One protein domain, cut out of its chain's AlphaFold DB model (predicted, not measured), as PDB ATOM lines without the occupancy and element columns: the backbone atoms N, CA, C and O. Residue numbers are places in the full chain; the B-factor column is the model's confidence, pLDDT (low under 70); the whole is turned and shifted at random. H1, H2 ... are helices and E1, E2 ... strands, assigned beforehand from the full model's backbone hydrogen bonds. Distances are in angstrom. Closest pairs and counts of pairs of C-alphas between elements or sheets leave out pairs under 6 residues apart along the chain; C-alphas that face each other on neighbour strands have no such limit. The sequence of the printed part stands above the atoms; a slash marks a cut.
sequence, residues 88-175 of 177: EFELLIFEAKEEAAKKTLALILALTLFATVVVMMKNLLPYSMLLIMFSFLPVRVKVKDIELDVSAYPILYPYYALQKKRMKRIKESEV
ATOM      1  N   GLU A  88     149.705 139.447 220.305       66.12
ATOM      2  CA  GLU A  88     150.655 139.404 219.188       66.12
ATOM      3  C   GLU A  88     151.108 137.978 218.873       66.12
ATOM      4  O   GLU A  88     151.142 137.575 217.709       66.12
ATOM      5  N   PHE A  89     151.377 137.176 219.901       68.38
ATOM      6  CA  PHE A  89     151.749 135.779 219.723       68.38
ATOM      7  C   PHE A  89     150.616 134.943 219.113       68.38
ATOM      8  O   PHE A  89     150.841 134.143 218.200       68.38
ATOM      9  N   GLU A  90     149.380 135.124 219.586       69.62
ATOM     10  CA  GLU A  90     148.229 134.439 218.996       69.62
ATOM     11  C   GLU A  90     147.979 134.897 217.554       69.62
ATOM     12  O   GLU A  90     147.736 134.049 216.690       69.62
ATOM     13  N   LEU A  91     148.121 136.195 217.268       76.81
ATOM     14  CA  LEU A  91     148.038 136.740 215.914       76.81
ATOM     15  C   LEU A  91     149.051 136.059 214.983       76.81
ATOM     16  O   LEU A  91     148.646 135.549 213.942       76.81
ATOM     17  N   LEU A  92     150.327 135.964 215.374       77.31
ATOM     18  CA  LEU A  92     151.376 135.301 214.584       77.31
ATOM     19  C   LEU A  92     151.037 133.832 214.280       77.31
ATOM     20  O   LEU A  92     151.226 133.356 213.158       77.31
ATOM     21  N   ILE A  93     150.479 133.106 215.256       78.69
ATOM     22  CA  ILE A  93     150.032 131.721 215.051       78.69
ATOM     23  C   ILE A  93     148.866 131.660 214.061       78.69
ATOM     24  O   ILE A  93     148.846 130.784 213.192       78.69
ATOM     25  N   PHE A  94     147.874 132.542 214.193       82.25
ATOM     26  CA  PHE A  94     146.722 132.561 213.293       82.25
ATOM     27  C   PHE A  94     147.104 132.989 211.878       82.25
ATOM     28  O   PHE A  94     146.587 132.404 210.930       82.25
ATOM     29  N   GLU A  95     148.039 133.924 211.719       84.44
ATOM     30  CA  GLU A  95     148.574 134.326 210.417       84.44
ATOM     31  C   GLU A  95     149.291 133.170 209.720       84.44
ATOM     32  O   GLU A  95     148.978 132.864 208.570       84.44
ATOM     33  N   ALA A  96     150.166 132.458 210.434       82.44
ATOM     34  CA  ALA A  96     150.857 131.296 209.884       82.44
ATOM     35  C   ALA A  96     149.879 130.165 209.503       82.44
ATOM     36  O   ALA A  96     150.004 129.555 208.438       82.44
ATOM     37  N   LYS A  97     148.872 129.890 210.347       84.38
ATOM     38  CA  LYS A  97     147.833 128.885 210.059       84.38
ATOM     39  C   LYS A  97     146.955 129.273 208.880       84.38
ATOM     40  O   LYS A  97     146.628 128.408 208.072       84.38
ATOM     41  N   GLU A  98     146.566 130.540 208.792       88.69
ATOM     42  CA  GLU A  98     145.784 131.065 207.679       88.69
ATOM     43  C   GLU A  98     146.561 130.919 206.368       88.69
ATOM     44  O   GLU A  98     146.023 130.390 205.399       88.69
ATOM     45  N   GLU A  99     147.824 131.348 206.335       86.88
ATOM     46  CA  GLU A  99     148.634 131.317 205.120       86.88
ATOM     47  C   GLU A  99     148.869 129.882 204.632       86.88
ATOM     48  O   GLU A  99     148.706 129.594 203.443       86.88
ATOM     49  N   ALA A 100     149.184 128.964 205.550       85.06
ATOM     50  CA  ALA A 100     149.330 127.551 205.228       85.06
ATOM     51  C   ALA A 100     148.011 126.942 204.730       85.06
ATOM     52  O   ALA A 100     147.985 126.327 203.665       85.06
ATOM     53  N   ALA A 101     146.906 127.167 205.449       86.62
ATOM     54  CA  ALA A 101     145.593 126.660 205.063       86.62
ATOM     55  C   ALA A 101     145.162 127.197 203.689       86.62
ATOM     56  O   ALA A 101     144.703 126.420 202.856       86.62
ATOM     57  N   LYS A 102     145.383 128.489 203.414       89.81
ATOM     58  CA  LYS A 102     145.078 129.128 202.127       89.81
ATOM     59  C   LYS A 102     145.863 128.497 200.979       89.81
ATOM     60  O   LYS A 102     145.268 128.148 199.963       89.81
ATOM     61  N   LYS A 103     147.184 128.338 201.132       87.50
ATOM     62  CA  LYS A 103     148.051 127.743 200.099       87.50
ATOM     63  C   LYS A 103     147.664 126.296 199.813       87.50
ATOM     64  O   LYS A 103     147.546 125.915 198.652       87.50
ATOM     65  N   THR A 104     147.418 125.502 200.854       85.81
ATOM     66  CA  THR A 104     147.017 124.102 200.686       85.81
ATOM     67  C   THR A 104     145.627 123.980 200.072       85.81
ATOM     68  O   THR A 104     145.442 123.165 199.176       85.81
ATOM     69  N   LEU A 105     144.662 124.805 200.487       87.44
ATOM     70  CA  LEU A 105     143.321 124.796 199.900       87.44
ATOM     71  C   LEU A 105     143.357 125.207 198.421       87.44
ATOM     72  O   LEU A 105     142.722 124.560 197.598       87.44
ATOM     73  N   ALA A 106     144.142 126.229 198.067       87.06
ATOM     74  CA  ALA A 106     144.342 126.639 196.679       87.06
ATOM     75  C   ALA A 106     144.980 125.528 195.831       87.06
ATOM     76  O   ALA A 106     144.550 125.299 194.704       87.06
ATOM     77  N   LEU A 107     145.961 124.803 196.381       88.00
ATOM     78  CA  LEU A 107     146.570 123.655 195.713       88.00
ATOM     79  C   LEU A 107     145.562 122.517 195.511       88.00
ATOM     80  O   LEU A 107     145.477 121.978 194.412       88.00
ATOM     81  N   ILE A 108     144.775 122.178 196.539       85.56
ATOM     82  CA  ILE A 108     143.707 121.173 196.436       85.56
ATOM     83  C   ILE A 108     142.707 121.589 195.359       85.56
ATOM     84  O   ILE A 108     142.388 120.777 194.501       85.56
ATOM     85  N   LEU A 109     142.274 122.854 195.345       84.38
ATOM     86  CA  LEU A 109     141.354 123.377 194.337       84.38
ATOM     87  C   LEU A 109     141.937 123.286 192.920       84.38
ATOM     88  O   LEU A 109     141.275 122.763 192.026       84.38
ATOM     89  N   ALA A 110     143.186 123.711 192.716       84.75
ATOM     90  CA  ALA A 110     143.860 123.611 191.422       84.75
ATOM     91  C   ALA A 110     143.986 122.153 190.946       84.75
ATOM     92  O   ALA A 110     143.683 121.852 189.791       84.75
ATOM     93  N   LEU A 111     144.356 121.236 191.847       83.00
ATOM     94  CA  LEU A 111     144.424 119.805 191.556       83.00
ATOM     95  C   LEU A 111     143.043 119.214 191.270       83.00
ATOM     96  O   LEU A 111     142.923 118.413 190.351       83.00
ATOM     97  N   THR A 112     141.997 119.615 192.002       78.19
ATOM     98  CA  THR A 112     140.626 119.161 191.727       78.19
ATOM     99  C   THR A 112     140.126 119.658 190.385       78.19
ATOM    100  O   THR A 112     139.545 118.860 189.665       78.19
ATOM    101  N   LEU A 113     140.396 120.913 190.011       77.62
ATOM    102  CA  LEU A 113     140.002 121.472 188.717       77.62
ATOM    103  C   LEU A 113     140.709 120.753 187.563       77.62
ATOM    104  O   LEU A 113     140.057 120.306 186.619       77.62
ATOM    105  N   PHE A 114     142.026 120.560 187.674       74.50
ATOM    106  CA  PHE A 114     142.792 119.787 186.697       74.50
ATOM    107  C   PHE A 114     142.296 118.338 186.612       74.50
ATOM    108  O   PHE A 114     142.065 117.815 185.522       74.50
ATOM    109  N   ALA A 115     142.047 117.708 187.763       71.06
ATOM    110  CA  ALA A 115     141.494 116.366 187.819       71.06
ATOM    111  C   ALA A 115     140.098 116.312 187.195       71.06
ATOM    112  O   ALA A 115     139.865 115.412 186.411       71.06
ATOM    113  N   THR A 116     139.192 117.263 187.442       67.94
ATOM    114  CA  THR A 116     137.844 117.262 186.845       67.94
ATOM    115  C   THR A 116     137.874 117.323 185.319       67.94
ATOM    116  O   THR A 116     137.111 116.598 184.685       67.94
ATOM    117  N   VAL A 117     138.803 118.087 184.729       64.88
ATOM    118  CA  VAL A 117     139.005 118.127 183.268       64.88
ATOM    119  C   VAL A 117     139.432 116.751 182.734       64.88
ATOM    120  O   VAL A 117     138.911 116.289 181.724       64.88
ATOM    121  N   VAL A 118     140.321 116.051 183.443       62.41
ATOM    122  CA  VAL A 118     140.798 114.703 183.069       62.41
ATOM    123  C   VAL A 118     139.763 113.604 183.383       62.41
ATOM    124  O   VAL A 118     139.655 112.607 182.669       62.41
ATOM    125  N   VAL A 119     138.982 113.777 184.449       58.91
ATOM    126  CA  VAL A 119     138.026 112.811 185.014       58.91
ATOM    127  C   VAL A 119     136.724 112.772 184.214       58.91
ATOM    128  O   VAL A 119     136.187 111.678 184.033       58.91
ATOM    129  N   MET A 120     136.250 113.909 183.677       58.25
ATOM    130  CA  MET A 120     135.094 113.939 182.763       58.25
ATOM    131  C   MET A 120     135.323 113.090 181.504       58.25
ATOM    132  O   MET A 120     134.363 112.585 180.933       58.25
ATOM    133  N   MET A 121     136.578 112.858 181.106       60.75
ATOM    134  CA  MET A 121     136.908 111.993 179.967       60.75
ATOM    135  C   MET A 121     136.929 110.490 180.308       60.75
ATOM    136  O   MET A 121     136.965 109.675 179.389       60.75
ATOM    137  N   LYS A 122     136.962 110.094 181.595       65.56
ATOM    138  CA  LYS A 122     137.241 108.699 182.014       65.56
ATOM    139  C   LYS A 122     136.368 108.136 183.157       65.56
ATOM    140  O   LYS A 122     136.669 107.049 183.636       65.56
ATOM    141  N   ASN A 123     135.302 108.817 183.601       63.41
ATOM    142  CA  ASN A 123     134.409 108.363 184.693       63.41
ATOM    143  C   ASN A 123     135.124 108.044 186.028       63.41
ATOM    144  O   ASN A 123     134.805 107.090 186.733       63.41
ATOM    145  N   LEU A 124     136.090 108.877 186.418       64.31
ATOM    146  CA  LEU A 124     136.926 108.699 187.616       64.31
ATOM    147  C   LEU A 124     136.481 109.567 188.818       64.31
ATOM    148  O   LEU A 124     137.304 110.179 189.501       64.31
ATOM    149  N   LEU A 125     135.175 109.585 189.116       61.84
ATOM    150  CA  LEU A 125     134.564 110.300 190.257       61.84
ATOM    151  C   LEU A 125     135.265 110.112 191.635       61.84
ATOM    152  O   LEU A 125     135.283 111.063 192.427       61.84
ATOM    153  N   PRO A 126     135.879 108.949 191.956       68.75
ATOM    154  CA  PRO A 126     136.568 108.752 193.234       68.75
ATOM    155  C   PRO A 126     137.754 109.703 193.459       68.75
ATOM    156  O   PRO A 126     138.060 110.047 194.601       68.75
ATOM    157  N   TYR A 127     138.408 110.174 192.391       67.38
ATOM    158  CA  TYR A 127     139.606 111.014 192.497       67.38
ATOM    159  C   TYR A 127     139.290 112.425 193.005       67.38
ATOM    160  O   TYR A 127     140.037 112.965 193.821       67.38
ATOM    161  N   SER A 128     138.153 113.004 192.608       66.56
ATOM    162  CA  SER A 128     137.685 114.287 193.154       66.56
ATOM    163  C   SER A 128     137.342 114.197 194.643       66.56
ATOM    164  O   SER A 128     137.675 115.106 195.401       66.56
ATOM    165  N   MET A 129     136.740 113.089 195.094       70.19
ATOM    166  CA  MET A 129     136.437 112.884 196.518       70.19
ATOM    167  C   MET A 129     137.704 112.711 197.360       70.19
ATOM    168  O   MET A 129     137.808 113.268 198.454       70.19
ATOM    169  N   LEU A 130     138.695 111.991 196.833       74.06
ATOM    170  CA  LEU A 130     139.971 111.776 197.506       74.06
ATOM    171  C   LEU A 130     140.753 113.091 197.674       74.06
ATOM    172  O   LEU A 130     141.322 113.333 198.736       74.06
ATOM    173  N   LEU A 131     140.703 113.987 196.683       73.56
ATOM    174  CA  LEU A 131     141.295 115.327 196.772       73.56
ATOM    175  C   LEU A 131     140.602 116.220 197.816       73.56
ATOM    176  O   LEU A 131     141.281 116.930 198.556       73.56
ATOM    177  N   ILE A 132     139.274 116.140 197.946       75.88
ATOM    178  CA  ILE A 132     138.535 116.860 198.995       75.88
ATOM    179  C   ILE A 132     138.932 116.355 200.392       75.88
ATOM    180  O   ILE A 132     139.085 117.166 201.307       75.88
ATOM    181  N   MET A 133     139.185 115.052 200.571       81.50
ATOM    182  CA  MET A 133     139.638 114.514 201.863       81.50
ATOM    183  C   MET A 133     140.966 115.113 202.345       81.50
ATOM    184  O   MET A 133     141.159 115.273 203.551       81.50
ATOM    185  N   PHE A 134     141.861 115.524 201.440       82.88
ATOM    186  CA  PHE A 134     143.112 116.189 201.828       82.88
ATOM    187  C   PHE A 134     142.889 117.527 202.546       82.88
ATOM    188  O   PHE A 134     143.770 117.972 203.280       82.88
ATOM    189  N   SER A 135     141.708 118.145 202.423       82.31
ATOM    190  CA  SER A 135     141.376 119.373 203.162       82.31
ATOM    191  C   SER A 135     141.219 119.161 204.676       82.31
ATOM    192  O   SER A 135     141.310 120.124 205.444       82.31
ATOM    193  N   PHE A 136     141.036 117.910 205.112       83.62
ATOM    194  CA  PHE A 136     140.925 117.512 206.518       83.62
ATOM    195  C   PHE A 136     142.255 117.049 207.120       83.62
ATOM    196  O   PHE A 136     142.334 116.827 208.330       83.62
ATOM    197  N   LEU A 137     143.307 116.904 206.311       84.06
ATOM    198  CA  LEU A 137     144.614 116.502 206.813       84.06
ATOM    199  C   LEU A 137     145.368 117.705 207.401       84.06
ATOM    200  O   LEU A 137     145.386 118.784 206.803       84.06
ATOM    201  N   PRO A 138     146.002 117.544 208.577       83.88
ATOM    202  CA  PRO A 138     146.762 118.616 209.195       83.88
ATOM    203  C   PRO A 138     148.069 118.865 208.438       83.88
ATOM    204  O   PRO A 138     148.878 117.959 208.240       83.88
ATOM    205  N   VAL A 139     148.323 120.125 208.108       81.50
ATOM    206  CA  VAL A 139     149.587 120.597 207.542       81.50
ATOM    207  C   VAL A 139     150.457 121.130 208.672       81.50
ATOM    208  O   VAL A 139     149.991 121.908 209.506       81.50
ATOM    209  N   ARG A 140     151.722 120.702 208.728       80.25
ATOM    210  CA  ARG A 140     152.691 121.243 209.690       80.25
ATOM    211  C   ARG A 140     153.186 122.599 209.210       80.25
ATOM    212  O   ARG A 140     153.629 122.732 208.073       80.25
ATOM    213  N   VAL A 141     153.132 123.581 210.096       76.06
ATOM    214  CA  VAL A 141     153.535 124.959 209.840       76.06
ATOM    215  C   VAL A 141     154.596 125.340 210.854       76.06
ATOM    216  O   VAL A 141     154.386 125.169 212.055       76.06
ATOM    217  N   LYS A 142     155.715 125.872 210.362       74.44
ATOM    218  CA  LYS A 142     156.744 126.494 211.194       74.44
ATOM    219  C   LYS A 142     156.490 127.990 211.271       74.44
ATOM    220  O   LYS A 142     156.405 128.652 210.240       74.44
ATOM    221  N   VAL A 143     156.400 128.516 212.486       73.38
ATOM    222  CA  VAL A 143     156.319 129.962 212.723       73.38
ATOM    223  C   VAL A 143     157.745 130.509 212.811       73.38
ATOM    224  O   VAL A 143     158.492 130.101 213.700       73.38
ATOM    225  N   LYS A 144     158.122 131.379 211.858       58.09
ATOM    226  CA  LYS A 144     159.509 131.833 211.612       58.09
ATOM    227  C   LYS A 144     160.243 132.323 212.863       58.09
ATOM    228  O   LYS A 144     161.420 132.019 213.003       58.09
ATOM    229  N   ASP A 145     159.543 132.985 213.779       54.56
ATOM    230  CA  ASP A 145     160.182 133.642 214.925       54.56
ATOM    231  C   ASP A 145     160.131 132.817 216.223       54.56
ATOM    232  O   ASP A 145     160.687 133.221 217.241       54.56
ATOM    233  N   ILE A 146     159.441 131.667 216.221       58.66
ATOM    234  CA  ILE A 146     159.069 130.944 217.456       58.66
ATOM    235  C   ILE A 146     159.492 129.457 217.423       58.66
ATOM    236  O   ILE A 146     159.400 128.771 218.438       58.66
ATOM    237  N   GLU A 147     159.970 128.928 216.289       57.75
ATOM    238  CA  GLU A 147     160.283 127.491 216.104       57.75
ATOM    239  C   GLU A 147     159.150 126.544 216.573       57.75
ATOM    240  O   GLU A 147     159.377 125.381 216.911       57.75
ATOM    241  N   LEU A 148     157.900 127.025 216.600       57.69
ATOM    242  CA  LEU A 148     156.754 126.204 216.972       57.69
ATOM    243  C   LEU A 148     156.271 125.432 215.745       57.69
ATOM    244  O   LEU A 148     155.865 126.038 214.749       57.69
ATOM    245  N   ASP A 149     156.251 124.105 215.850       67.12
ATOM    246  CA  ASP A 149     155.529 123.245 214.916       67.12
ATOM    247  C   ASP A 149     154.039 123.268 215.281       67.12
ATOM    248  O   ASP A 149     153.615 122.711 216.299       67.12
ATOM    249  N   VAL A 150     153.226 123.919 214.448       73.44
ATOM    250  CA  VAL A 150     151.772 124.010 214.637       73.44
ATOM    251  C   VAL A 150     151.048 123.324 213.491       73.44
ATOM    252  O   VAL A 150     151.463 123.406 212.341       73.44
ATOM    253  N   SER A 151     149.934 122.659 213.787       78.69
ATOM    254  CA  SER A 151     149.071 122.078 212.756       78.69
ATOM    255  C   SER A 151     148.020 123.084 212.285       78.69
ATOM    256  O   SER A 151     147.330 123.699 213.107       78.69
ATOM    257  N   ALA A 152     147.883 123.221 210.967       81.62
ATOM    258  CA  ALA A 152     146.813 123.956 210.303       81.62
ATOM    259  C   ALA A 152     145.953 122.983 209.493       81.62
ATOM    260  O   ALA A 152     146.482 122.144 208.769       81.62
ATOM    261  N   TYR A 153     144.633 123.100 209.609       86.00
ATOM    262  CA  TYR A 153     143.701 122.324 208.794       86.00
ATOM    263  C   TYR A 153     143.190 123.204 207.650       86.00
ATOM    264  O   TYR A 153     142.602 124.249 207.944       86.00
ATOM    265  N   PRO A 154     143.378 122.819 206.375       85.81
ATOM    266  CA  PRO A 154     142.928 123.617 205.234       85.81
ATOM    267  C   PRO A 154     141.441 123.983 205.305       85.81
ATOM    268  O   PRO A 154     141.087 125.140 205.094       85.81
ATOM    269  N   ILE A 155     140.580 123.039 205.707       87.31
ATOM    270  CA  ILE A 155     139.134 123.273 205.848       87.31
ATOM    271  C   ILE A 155     138.779 124.364 206.872       87.31
ATOM    272  O   ILE A 155     137.752 125.026 206.756       87.31
ATOM    273  N   LEU A 156     139.649 124.605 207.858       87.94
ATOM    274  CA  LEU A 156     139.458 125.634 208.881       87.94
ATOM    275  C   LEU A 156     139.982 127.015 208.450       87.94
ATOM    276  O   LEU A 156     139.997 127.935 209.269       87.94
ATOM    277  N   TYR A 157     140.364 127.196 207.180       86.56
ATOM    278  CA  TYR A 157     140.778 128.494 206.640       86.56
ATOM    279  C   TYR A 157     139.822 129.653 207.005       86.56
ATOM    280  O   TYR A 157     140.310 130.652 207.545       86.56
ATOM    281  N   PRO A 158     138.483 129.544 206.828       87.38
ATOM    282  CA  PRO A 158     137.569 130.642 207.161       87.38
ATOM    283  C   PRO A 158     137.625 131.029 208.642       87.38
ATOM    284  O   PRO A 158     137.570 132.208 208.992       87.38
ATOM    285  N   TYR A 159     137.788 130.038 209.519       87.44
ATOM    286  CA  TYR A 159     137.923 130.260 210.953       87.44
ATOM    287  C   TYR A 159     139.219 131.011 211.288       87.44
ATOM    288  O   TYR A 159     139.187 131.973 212.058       87.44
ATOM    289  N   TYR A 160     140.350 130.625 210.687       85.62
ATOM    290  CA  TYR A 160     141.631 131.307 210.907       85.62
ATOM    291  C   TYR A 160     141.607 132.758 210.408       85.62
ATOM    292  O   TYR A 160     142.046 133.656 211.128       85.62
ATOM    293  N   ALA A 161     141.016 133.007 209.236       84.56
ATOM    294  CA  ALA A 161     140.859 134.355 208.687       84.56
ATOM    295  C   ALA A 161     139.974 135.252 209.578       84.56
ATOM    296  O   ALA A 161     140.309 136.411 209.842       84.56
ATOM    297  N   LEU A 162     138.863 134.714 210.100       85.50
ATOM    298  CA  LEU A 162     137.982 135.433 211.025       85.50
ATOM    299  C   LEU A 162     138.682 135.781 212.342       85.50
ATOM    300  O   LEU A 162     138.547 136.912 212.816       85.50
ATOM    301  N   GLN A 163     139.434 134.843 212.922       80.62
ATOM    302  CA  GLN A 163     140.166 135.083 214.170       80.62
ATOM    303  C   GLN A 163     141.262 136.131 213.993       80.62
ATOM    304  O   GLN A 163     141.328 137.075 214.777       80.62
ATOM    305  N   LYS A 164     142.029 136.063 212.900       82.62
ATOM    306  CA  LYS A 164     142.999 137.107 212.547       82.62
ATOM    307  C   LYS A 164     142.341 138.483 212.432       82.62
ATOM    308  O   LYS A 164     142.840 139.448 212.999       82.62
ATOM    309  N   LYS A 165     141.196 138.594 211.745       82.62
ATOM    310  CA  LYS A 165     140.471 139.872 211.602       82.62
ATOM    311  C   LYS A 165     139.933 140.399 212.938       82.62
ATOM    312  O   LYS A 165     139.850 141.610 213.130       82.62
ATOM    313  N   ARG A 166     139.526 139.518 213.856       80.06
ATOM    314  CA  ARG A 166     139.131 139.909 215.222       80.06
ATOM    315  C   ARG A 166     140.333 140.422 216.012       80.06
ATOM    316  O   ARG A 166     140.244 141.500 216.582       80.06
ATOM    317  N   MET A 167     141.455 139.710 215.964       73.38
ATOM    318  CA  MET A 167     142.685 140.082 216.669       73.38
ATOM    319  C   MET A 167     143.306 141.382 216.149       73.38
ATOM    320  O   MET A 167     143.719 142.208 216.956       73.38
ATOM    321  N   LYS A 168     143.292 141.626 214.830       77.69
ATOM    322  CA  LYS A 168     143.730 142.914 214.259       77.69
ATOM    323  C   LYS A 168     142.893 144.090 214.758       77.69
ATOM    324  O   LYS A 168     143.459 145.086 215.180       77.69
ATOM    325  N   ARG A 169     141.563 143.942 214.789       77.12
ATOM    326  CA  ARG A 169     140.665 144.996 215.291       77.12
ATOM    327  C   ARG A 169     140.885 145.305 216.769       77.12
ATOM    328  O   ARG A 169     140.858 146.468 217.138       77.12
ATOM    329  N   ILE A 170     141.120 144.281 217.590       69.00
ATOM    330  CA  ILE A 170     141.434 144.464 219.015       69.00
ATOM    331  C   ILE A 170     142.747 145.249 219.167       69.00
ATOM    332  O   ILE A 170     142.796 146.221 219.915       69.00
ATOM    333  N   LYS A 171     143.774 144.897 218.380       64.31
ATOM    334  CA  LYS A 171     145.055 145.617 218.363       64.31
ATOM    335  C   LYS A 171     144.900 147.081 217.935       64.31
ATOM    336  O   LYS A 171     145.472 147.955 218.570       64.31
ATOM    337  N   GLU A 172     144.123 147.357 216.890       66.38
ATOM    338  CA  GLU A 172     143.864 148.724 216.406       66.38
ATOM    339  C   GLU A 172     143.090 149.565 217.434       66.38
ATOM    340  O   GLU A 172     143.411 150.734 217.632       66.38
ATOM    341  N   SER A 173     142.119 148.978 218.144       60.31
ATOM    342  CA  SER A 173     141.369 149.689 219.189       60.31
ATOM    343  C   SER A 173     142.203 150.047 220.424       60.31
ATOM    344  O   SER A 173     141.883 151.019 221.095       60.31
ATOM    345  N   GLU A 174     143.281 149.313 220.712       54.41
ATOM    346  CA  GLU A 174     144.187 149.581 221.843       54.41
ATOM    347  C   GLU A 174     145.260 150.649 221.559       54.41
ATOM    348  O   GLU A 174     145.990 151.027 222.473       54.41
ATOM    349  N   VAL A 175     145.404 151.108 220.310       51.97
ATOM    350  CA  VAL A 175     146.355 152.174 219.921       51.97
ATOM    351  C   VAL A 175     145.720 153.568 220.036       51.97
ATOM    352  O   VAL A 175     146.426 154.573 220.039       51.97
TER     353      VAL A 175
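This is residues 88 to 175 of the 177 residues of an uncharacterized protein of Archaeoglobus sp (UniProt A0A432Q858). Helices H2 and H3 fold back along opposite halves of long helix H1, a bundle with hairpin E1 E2 on one side. The 88 printed residues, mostly helix, include in order H1, H2, antiparallel E1 and E2, and H3. The whole is loose, radius of gyration of the C-alphas 16.5 A, spanning 58 by 26 by 15 A.

Find C-alpha 88 at (150.655, 139.404, 219.188); from there H1 runs 45.1 A to residue 119. H2, residues 125 to 136, E1, 139 to 142, and E2, 149 to 152, follow. H3, residues 154 to 173, runs 29.6 A to (141.369, 149.689, 219.189).

H1 touches H2, opposite ways, closest at C-alphas 112 and 128, 5.9 A, and H3, closest at C-alphas 101 and 154, 4.0 A. Across E1 and E2, N 141 and O 150 are 2.8 A apart. H1 has every O i to N i+4 pair within hydrogen-bond range, H2 4 of 8, H3 14 of 16.

The printed part has no cut; 28 residues have pLDDT under 70, among them 116 to 128.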